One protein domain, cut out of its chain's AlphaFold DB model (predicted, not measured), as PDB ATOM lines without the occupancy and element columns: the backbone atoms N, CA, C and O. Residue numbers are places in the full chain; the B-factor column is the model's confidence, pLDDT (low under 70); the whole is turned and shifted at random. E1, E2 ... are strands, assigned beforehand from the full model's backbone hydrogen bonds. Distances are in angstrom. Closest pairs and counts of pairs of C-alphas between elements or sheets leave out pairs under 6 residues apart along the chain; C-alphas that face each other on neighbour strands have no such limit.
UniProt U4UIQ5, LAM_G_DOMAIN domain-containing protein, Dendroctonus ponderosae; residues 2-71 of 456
ATOM      1  N   ASN A   2      28.208  -9.068  51.979       56.34
ATOM      2  CA  ASN A   2      27.220 -10.146  51.859       56.34
ATOM      3  C   ASN A   2      25.911  -9.626  51.227       56.34
ATOM      4  O   ASN A   2      25.378  -8.605  51.675       56.34
ATOM      5  N   VAL A   3      25.403 -10.322  50.207       68.69
ATOM      6  CA  VAL A   3      24.058 -10.128  49.635       68.69
ATOM      7  C   VAL A   3      23.382 -11.496  49.546       68.69
ATOM      8  O   VAL A   3      23.920 -12.402  48.920       68.69
ATOM      9  N   GLU A   4      22.225 -11.667  50.193       79.50
ATOM     10  CA  GLU A   4      21.446 -12.927  50.220       79.50
ATOM     11  C   GLU A   4      22.207 -14.177  50.717       79.50
ATOM     12  O   GLU A   4      21.778 -15.306  50.476       79.50
ATOM     13  N   GLY A   5      23.334 -14.000  51.410       86.56
ATOM     14  CA  GLY A   5      24.231 -15.076  51.843       86.56
ATOM     15  C   GLY A   5      25.521 -15.209  51.030       86.56
ATOM     16  O   GLY A   5      26.423 -15.926  51.453       86.56
ATOM     17  N   ASN A   6      25.625 -14.509  49.900       91.00
ATOM     18  CA  ASN A   6      26.682 -14.652  48.899       91.00
ATOM     19  C   ASN A   6      27.748 -13.551  49.019       91.00
ATOM     20  O   ASN A   6      27.451 -12.428  49.444       91.00
ATOM     21  N   VAL A   7      28.984 -13.846  48.602       93.19
ATOM     22  CA  VAL A   7      30.118 -12.904  48.642       93.19
ATOM     23  C   VAL A   7      30.163 -12.051  47.377       93.19
ATOM     24  O   VAL A   7      30.301 -12.582  46.280       93.19
ATOM     25  N   PHE A   8      30.155 -10.725  47.537       93.31
ATOM     26  CA  PHE A   8      30.397  -9.763  46.456       93.31
ATOM     27  C   PHE A   8      31.508  -8.770  46.810       93.31
ATOM     28  O   PHE A   8      31.462  -8.138  47.867       93.31
ATOM     29  N   ALA A   9      32.451  -8.573  45.894       94.25
ATOM     30  CA  ALA A   9      33.380  -7.450  45.855       94.25
ATOM     31  C   ALA A   9      32.893  -6.412  44.824       94.25
ATOM     32  O   ALA A   9      32.335  -6.765  43.785       94.25
ATOM     33  N   VAL A  10      33.108  -5.123  45.097       93.38
ATOM     34  CA  VAL A  10      32.832  -4.032  44.147       93.38
ATOM     35  C   VAL A  10      33.978  -3.029  44.215       93.38
ATOM     36  O   VAL A  10      34.405  -2.668  45.310       93.38
ATOM     37  N   TYR A  11      34.479  -2.589  43.062       93.69
ATOM     38  CA  TYR A  11      35.605  -1.654  42.967       93.69
ATOM     39  C   TYR A  11      35.451  -0.687  41.780       93.69
ATOM     40  O   TYR A  11      34.719  -0.959  40.830       93.69
ATOM     41  N   ASN A  12      36.123   0.466  41.836       93.38
ATOM     42  CA  ASN A  12      36.034   1.529  40.829       93.38
ATOM     43  C   ASN A  12      37.379   2.286  40.755       93.38
ATOM     44  O   ASN A  12      38.015   2.517  41.782       93.38
ATOM     45  N   MET A  13      37.822   2.653  39.547       93.81
ATOM     46  CA  MET A  13      39.085   3.375  39.285       93.81
ATOM     47  C   MET A  13      38.859   4.786  38.708       93.81
ATOM     48  O   MET A  13      39.799   5.410  38.216       93.81
ATOM     49  N   GLY A  14      37.621   5.290  38.738       91.00
ATOM     50  CA  GLY A  14      37.214   6.568  38.142       91.00
ATOM     51  C   GLY A  14      36.415   6.445  36.838       91.00
ATOM     52  O   GLY A  14      36.255   7.443  36.140       91.00
ATOM     53  N   THR A  15      35.926   5.247  36.496       91.50
ATOM     54  CA  THR A  15      35.077   4.987  35.317       91.50
ATOM     55  C   THR A  15      33.674   4.557  35.738       91.50
ATOM     56  O   THR A  15      32.764   5.381  35.803       91.50
ATOM     57  N   ASN A  16      33.499   3.278  36.062       92.44
ATOM     58  CA  ASN A  16      32.257   2.682  36.538       92.44
ATOM     59  C   ASN A  16      32.539   1.703  37.685       92.44
ATOM     60  O   ASN A  16      33.677   1.283  37.906       92.44
ATOM     61  N   ASP A  17      31.482   1.325  38.399       93.56
ATOM     62  CA  ASP A  17      31.552   0.261  39.396       93.56
ATOM     63  C   ASP A  17      31.727  -1.095  38.698       93.56
ATOM     64  O   ASP A  17      31.096  -1.366  37.672       93.56
ATOM     65  N   HIS A  18      32.583  -1.943  39.263       93.19
ATOM     66  CA  HIS A  18      32.887  -3.286  38.779       93.19
ATOM     67  C   HIS A  18      32.499  -4.313  39.851       93.19
ATOM     68  O   HIS A  18      33.278  -4.545  40.779       93.19
ATOM     69  N   PRO A  19      31.287  -4.891  39.783       93.69
ATOM     70  CA  PRO A  19      30.879  -5.964  40.675       93.69
ATOM     71  C   PRO A  19      31.482  -7.306  40.237       93.69
ATOM     72  O   PRO A  19      31.491  -7.644  39.053       93.69
ATOM     73  N   LEU A  20      31.934  -8.092  41.210       95.12
ATOM     74  CA  LEU A  20      32.329  -9.493  41.058       95.12
ATOM     75  C   LEU A  20      31.855 -10.250  42.301       95.12
ATOM     76  O   LEU A  20      32.062  -9.782  43.418       95.12
ATOM     77  N   GLY A  21      31.208 -11.400  42.137       93.12
ATOM     78  CA  GLY A  21      30.691 -12.166  43.267       93.12
ATOM     79  C   GLY A  21      30.561 -13.650  42.974       93.12
ATOM     80  O   GLY A  21      30.395 -14.046  41.824       93.12
ATOM     81  N   GLU A  22      30.626 -14.447  44.033       93.19
ATOM     82  CA  GLU A  22      30.330 -15.876  43.991       93.19
ATOM     83  C   GLU A  22      28.864 -16.077  44.383       93.19
ATOM     84  O   GLU A  22      28.461 -15.738  45.495       93.19
ATOM     85  N   ILE A  23      28.054 -16.585  43.451       90.06
ATOM     86  CA  ILE A  23      26.601 -16.734  43.617       90.06
ATOM     87  C   ILE A  23      26.229 -18.149  44.099       90.06
ATOM     88  O   ILE A  23      25.180 -18.337  44.722       90.06
ATOM     89  N   SER A  24      27.100 -19.123  43.843       88.56
ATOM     90  CA  SER A  24      26.905 -20.556  44.098       88.56
ATOM     91  C   SER A  24      27.139 -20.936  45.563       88.56
ATOM     92  O   SER A  24      26.597 -21.936  46.029       88.56
ATOM     93  N   VAL A  25      27.943 -20.148  46.287       91.19
ATOM     94  CA  VAL A  25      28.401 -20.443  47.654       91.19
ATOM     95  C   VAL A  25      27.729 -19.501  48.653       91.19
ATOM     96  O   VAL A  25      27.877 -18.279  48.577       91.19
ATOM     97  N   LYS A  26      27.013 -20.082  49.621       92.81
ATOM     98  CA  LYS A  26      26.487 -19.379  50.799       92.81
ATOM     99  C   LYS A  26      27.553 -19.386  51.895       92.81
ATOM    100  O   LYS A  26      28.040 -20.453  52.239       92.81
ATOM    101  N   VAL A  27      27.862 -18.216  52.456       93.56
ATOM    102  CA  VAL A  27      28.852 -18.028  53.541       93.56
ATOM    103  C   VAL A  27      28.220 -17.509  54.843       93.56
ATOM    104  O   VAL A  27      28.864 -16.864  55.669       93.56
ATOM    105  N   ASN A  28      26.905 -17.689  54.991       92.75
ATOM    106  CA  ASN A  28      26.100 -17.184  56.112       92.75
ATOM    107  C   ASN A  28      25.559 -18.306  57.020       92.75
ATOM    108  O   ASN A  28      24.529 -18.136  57.674       92.75
ATOM    109  N   ASP A  29      26.229 -19.453  57.019       92.56
ATOM    110  CA  ASP A  29      25.902 -20.665  57.779       92.56
ATOM    111  C   ASP A  29      26.591 -20.728  59.163       92.56
ATOM    112  O   ASP A  29      26.302 -21.618  59.964       92.56
ATOM    113  N   ASN A  30      27.431 -19.731  59.471       90.94
ATOM    114  CA  ASN A  30      28.311 -19.617  60.641       90.94
ATOM    115  C   ASN A  30      29.546 -20.540  60.626       90.94
ATOM    116  O   ASN A  30      30.148 -20.765  61.680       90.94
ATOM    117  N   GLN A  31      29.952 -21.049  59.460       93.62
ATOM    118  CA  GLN A  31      31.246 -21.705  59.280       93.62
ATOM    119  C   GLN A  31      32.361 -20.689  58.967       93.62
ATOM    120  O   GLN A  31      32.127 -19.488  58.810       93.62
ATOM    121  N   TYR A  32      33.606 -21.167  58.958       93.56
ATOM    122  CA  TYR A  32      34.770 -20.355  58.618       93.56
ATOM    123  C   TYR A  32      35.039 -20.427  57.115       93.56
ATOM    124  O   TYR A  32      35.239 -21.519  56.589       93.56
ATOM    125  N   HIS A  33      35.090 -19.266  56.460       95.50
ATOM    126  CA  HIS A  33      35.361 -19.139  55.030       95.50
ATOM    127  C   HIS A  33      36.560 -18.227  54.769       95.50
ATOM    128  O   HIS A  33      36.738 -17.204  55.437       95.50
ATOM    129  N   VAL A  34      37.353 -18.561  53.752       96.44
ATOM    130  CA  VAL A  34      38.506 -17.779  53.289       96.44
ATOM    131  C   VAL A  34      38.154 -17.109  51.967       96.44
ATOM    132  O   VAL A  34      37.824 -17.774  50.991       96.44
ATOM    133  N   ILE A  35      38.249 -15.781  51.901       96.56
ATOM    134  CA  ILE A  35      37.924 -15.012  50.693       96.56
ATOM    135  C   ILE A  35      39.210 -14.400  50.136       96.56
ATOM    136  O   ILE A  35      39.844 -13.570  50.787       96.56
ATOM    137  N   LYS A  36      39.582 -14.792  48.915       96.88
ATOM    138  CA  LYS A  36      40.771 -14.301  48.204       96.88
ATOM    139  C   LYS A  36      40.302 -13.396  47.060       96.88
ATOM    140  O   LYS A  36      39.675 -13.874  46.118       96.88
ATOM    141  N   PHE A  37      40.593 -12.097  47.126       97.50
ATOM    142  CA  PHE A  37      40.323 -11.143  46.043       97.50
ATOM    143  C   PHE A  37      41.634 -10.566  45.504       97.50
ATOM    144  O   PHE A  37      42.476 -10.109  46.276       97.50
ATOM    145  N   HIS A  38      41.790 -10.551  44.183       96.75
ATOM    146  CA  HIS A  38      42.957 -10.002  43.497       96.75
ATOM    147  C   HIS A  38      42.517  -9.129  42.313       96.75
ATOM    148  O   HIS A  38      41.509  -9.400  41.664       96.75
ATOM    149  N   ARG A  39      43.263  -8.055  42.023       95.25
ATOM    150  CA  ARG A  39      42.942  -7.092  40.958       95.25
ATOM    151  C   ARG A  39      44.205  -6.654  40.222       95.25
ATOM    152  O   ARG A  39      45.111  -6.092  40.832       95.25
ATOM    153  N   GLN A  40      44.200  -6.806  38.901       94.69
ATOM    154  CA  GLN A  40      45.268  -6.373  38.002       94.69
ATOM    155  C   GLN A  40      44.700  -5.379  36.982       94.69
ATOM    156  O   GLN A  40      44.015  -5.746  36.028       94.69
ATOM    157  N   GLY A  41      44.952  -4.086  37.203       92.88
ATOM    158  CA  GLY A  41      44.328  -3.019  36.419       92.88
ATOM    159  C   GLY A  41      42.808  -3.001  36.612       92.88
ATOM    160  O   GLY A  41      42.329  -2.882  37.740       92.88
ATOM    161  N   TYR A  42      42.043  -3.114  35.527       92.69
ATOM    162  CA  TYR A  42      40.584  -3.255  35.596       92.69
ATOM    163  C   TYR A  42      40.111  -4.709  35.766       92.69
ATOM    164  O   TYR A  42      38.972  -4.915  36.178       92.69
ATOM    165  N   ASN A  43      40.970  -5.706  35.523       95.12
ATOM    166  CA  ASN A  43      40.635  -7.121  35.702       95.12
ATOM    167  C   ASN A  43      40.668  -7.511  37.184       95.12
ATOM    168  O   ASN A  43      41.494  -6.998  37.948       95.12
ATOM    169  N   SER A  44      39.815  -8.450  37.590       96.94
ATOM    170  CA  SER A  44      39.820  -8.992  38.954       96.94
ATOM    171  C   SER A  44      39.444 -10.466  39.017       96.94
ATOM    172  O   SER A  44      38.756 -10.989  38.142       96.94
ATOM    173  N   THR A  45      39.895 -11.122  40.080       97.50
ATOM    174  CA  THR A  45      39.529 -12.488  40.440       97.50
ATOM    175  C   THR A  45      39.049 -12.547  41.888       97.50
ATOM    176  O   THR A  45      39.527 -11.808  42.755       97.50
ATOM    177  N   LEU A  46      38.087 -13.427  42.147       97.25
ATOM    178  CA  LEU A  46      37.508 -13.699  43.456       97.25
ATOM    179  C   LEU A  46      37.421 -15.216  43.635       97.25
ATOM    180  O   LEU A  46      36.806 -15.903  42.821       97.25
ATOM    181  N   GLN A  47      38.007 -15.728  44.711       97.12
ATOM    182  CA  GLN A  47      37.830 -17.105  45.158       97.12
ATOM    183  C   GLN A  47      37.229 -17.098  46.565       97.12
ATOM    184  O   GLN A  47      37.649 -16.315  47.422       97.12
ATOM    185  N   VAL A  48      36.263 -17.983  46.793       96.38
ATOM    186  CA  VAL A  48      35.789 -18.362  48.127       96.38
ATOM    187  C   VAL A  48      36.306 -19.773  48.386       96.38
ATOM    188  O   VAL A  48      36.171 -20.637  47.523       96.38
ATOM    189  N   ASP A  49      36.938 -19.985  49.535       95.75
ATOM    190  CA  ASP A  49      37.567 -21.238  49.960       95.75
ATOM    191  C   ASP A  49      38.450 -21.845  48.849       95.75
ATOM    192  O   ASP A  49      39.353 -21.168  48.333       95.75
ATOM    193  N   ASP A  50      38.159 -23.091  48.471       95.19
ATOM    194  CA  ASP A  50      38.768 -23.831  47.361       95.19
ATOM    195  C   ASP A  50      37.790 -24.029  46.183       95.19
ATOM    196  O   ASP A  50      38.027 -24.845  45.291       95.19
ATOM    197  N   TYR A  51      36.686 -23.268  46.147       95.12
ATOM    198  CA  TYR A  51      35.756 -23.249  45.014       95.12
ATOM    199  C   TYR A  51      36.382 -22.583  43.773       95.12
ATOM    200  O   TYR A  51      37.477 -22.008  43.814       95.12
ATOM    201  N   ASN A  52      35.677 -22.661  42.641       95.00
ATOM    202  CA  ASN A  52      36.107 -22.098  41.363       95.00
ATOM    203  C   ASN A  52      36.414 -20.590  41.466       95.00
ATOM    204  O   ASN A  52      35.686 -19.828  42.097       95.00
ATOM    205  N   VAL A  53      37.474 -20.144  40.788       96.56
ATOM    206  CA  VAL A  53      37.864 -18.727  40.761       96.56
ATOM    207  C   VAL A  53      36.970 -17.949  39.794       96.56
ATOM    208  O   VAL A  53      37.104 -18.065  38.572       96.56
ATOM    209  N   GLN A  54      36.094 -17.101  40.329       96.62
ATOM    210  CA  GLN A  54      35.310 -16.161  39.533       96.62
ATOM    211  C   GLN A  54      36.226 -15.060  38.997       96.62
ATOM    212  O   GLN A  54      37.025 -14.488  39.739       96.62
ATOM    213  N   SER A  55      36.122 -14.755  37.705       96.50
ATOM    214  CA  SER A  55      37.010 -13.810  37.016       96.50
ATOM    215  C   SER A  55      36.203 -12.758  36.261       96.50
ATOM    216  O   SER A  55      35.268 -13.093  35.538       96.50
ATOM    217  N   SER A  56      36.581 -11.488  36.403       94.88
ATOM    218  CA  SER A  56      35.967 -10.356  35.709       94.88
ATOM    219  C   SER A  56      36.983  -9.673  34.800       94.88
ATOM    220  O   SER A  56      38.060  -9.270  35.247       94.88
ATOM    221  N   PHE A  57      36.598  -9.499  33.533       95.12
ATOM    222  CA  PHE A  57      37.375  -8.816  32.498       95.12
ATOM    223  C   PHE A  57      36.559  -7.652  31.901       95.12
ATOM    224  O   PHE A  57      35.970  -7.797  30.827       95.12
ATOM    225  N   PRO A  58      36.448  -6.509  32.607       92.31
ATOM    226  CA  PRO A  58      35.677  -5.356  32.146       92.31
ATOM    227  C   PRO A  58      36.119  -4.827  30.777       92.31
ATOM    228  O   PRO A  58      37.276  -4.468  30.575       92.31
ATOM    229  N   GLY A  59      35.175  -4.744  29.839       90.06
ATOM    230  CA  GLY A  59      35.426  -4.222  28.498       90.06
ATOM    231  C   GLY A  59      35.474  -2.691  28.420       90.06
ATOM    232  O   GLY A  59      34.960  -1.973  29.283       90.06
ATOM    233  N   GLY A  60      36.035  -2.197  27.314       90.94
ATOM    234  CA  GLY A  60      36.052  -0.777  26.956       90.94
ATOM    235  C   GLY A  60      37.191   0.030  27.590       90.94
ATOM    236  O   GLY A  60      38.197  -0.508  28.047       90.94
ATOM    237  N   ASN A  61      37.037   1.356  27.587       91.06
ATOM    238  CA  ASN A  61      38.069   2.298  28.029       91.06
ATOM    239  C   ASN A  61      38.101   2.411  29.562       91.06
ATOM    240  O   ASN A  61      37.555   3.353  30.136       91.06
ATOM    241  N   GLN A  62      38.736   1.440  30.219       93.19
ATOM    242  CA  GLN A  62      38.793   1.342  31.679       93.19
ATOM    243  C   GLN A  62      40.085   1.911  32.281       93.19
ATOM    244  O   GLN A  62      41.193   1.621  31.820       93.19
ATOM    245  N   LEU A  63      39.953   2.684  33.365       93.56
ATOM    246  CA  LEU A  63      41.089   3.138  34.173       93.56
ATOM    247  C   LEU A  63      41.636   1.987  35.031       93.56
ATOM    248  O   LEU A  63      40.888   1.144  35.511       93.56
ATOM    249  N   GLN A  64      42.956   1.951  35.228       92.81
ATOM    250  CA  GLN A  64      43.652   0.806  35.843       92.81
ATOM    251  C   GLN A  64      44.201   1.084  37.253       92.81
ATOM    252  O   GLN A  64      44.422   0.153  38.034       92.81
ATOM    253  N   VAL A  65      44.435   2.352  37.596       93.12
ATOM    254  CA  VAL A  65      45.127   2.747  38.832       93.12
ATOM    255  C   VAL A  65      44.112   3.145  39.901       93.12
ATOM    256  O   VAL A  65      43.318   4.059  39.698       93.12
ATOM    257  N   PHE A  66      44.158   2.484  41.059       93.62
ATOM    258  CA  PHE A  66      43.349   2.860  42.221       93.62
ATOM    259  C   PHE A  66      44.111   3.900  43.055       93.62
ATOM    260  O   PHE A  66      44.913   3.564  43.930       93.62
ATOM    261  N   ASN A  67      43.918   5.167  42.690       91.94
ATOM    262  CA  ASN A  67      44.650   6.320  43.215       91.94
ATOM    263  C   ASN A  67      44.239   6.696  44.650       91.94
ATOM    264  O   ASN A  67      43.110   6.457  45.072       91.94
ATOM    265  N   THR A  68      45.139   7.371  45.378       93.00
ATOM    266  CA  THR A  68      44.837   8.072  46.651       93.00
ATOM    267  C   THR A  68      44.136   7.224  47.728       93.00
ATOM    268  O   THR A  68      43.298   7.714  48.490       93.00
ATOM    269  N   GLN A  69      44.509   5.943  47.818       92.94
ATOM    270  CA  GLN A  69      44.104   5.044  48.902       92.94
ATOM    271  C   GLN A  69      44.471   5.666  50.258       92.94
ATOM    272  O   GLN A  69      45.620   6.037  50.484       92.94
ATOM    273  N   SER A  70      43.476   5.843  51.132       92.88
ATOM    274  CA  SER A  70      43.600   6.712  52.317       92.88
ATOM    275  C   SER A  70      42.919   6.192  53.586       92.88
ATOM    276  O   SER A  70      43.222   6.676  54.674       92.88
ATOM    277  N   GLN A  71      42.011   5.215  53.488       93.38
ATOM    278  CA  GLN A  71      41.419   4.563  54.656       93.38
ATOM    279  C   GLN A  71      40.919   3.152  54.321       93.38
ATOM    280  O   GLN A  71      40.144   2.976  53.384       93.38
TER     281      GLN A  71
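This is residues 2 to 71 of the 456 residues of the protein "LAM_G_DOMAIN domain-containing protein" of Dendroctonus ponderosae (UniProt U4UIQ5). Little regular structure: a small sandwich, two sheets face to face, the hairpin E1 E2 over E3 E4 E5, a meander of antiparallel neighbours in that order. Five named strands, E1 to E5 along the chain, hold 26 of 70 printed residues; the class is all strand. It is only just compact, close to loose: radius of gyration of the C-alphas 13.3 A, spans 38 by 27 by 20 A.

E1, residues 6 to 11, and E2, residues 18 to 22, form a hairpin, N 9 and O 20 being 2.8 A apart. E3, residues 35 to 40, is antiparallel to E4, residues 43 to 48, with N 38 and O 45 at 3.0 A. E4 is antiparallel to E5, residues 54 to 56, with N 46 and O 54 at 2.8 A. Between the sheets, the closest C-alphas of E2 and E5, Leu 20 and Ser 56, are 6.5 A apart.

E1 spans 16.8 A from C-alpha 6 (26.682, -14.652, 48.899), E2 13.9 A, E3 17.0 A, E4 17.4 A, and E5 7.0 A to C-alpha 56 (35.967, -10.356, 35.709).

The farthest C-alphas, Asn 30 and Asn 61, are 40.5 A apart. The printed part has no cut. The link E2 to E3 is long, 12 residues. Residues 2 to 3 have pLDDT under 70.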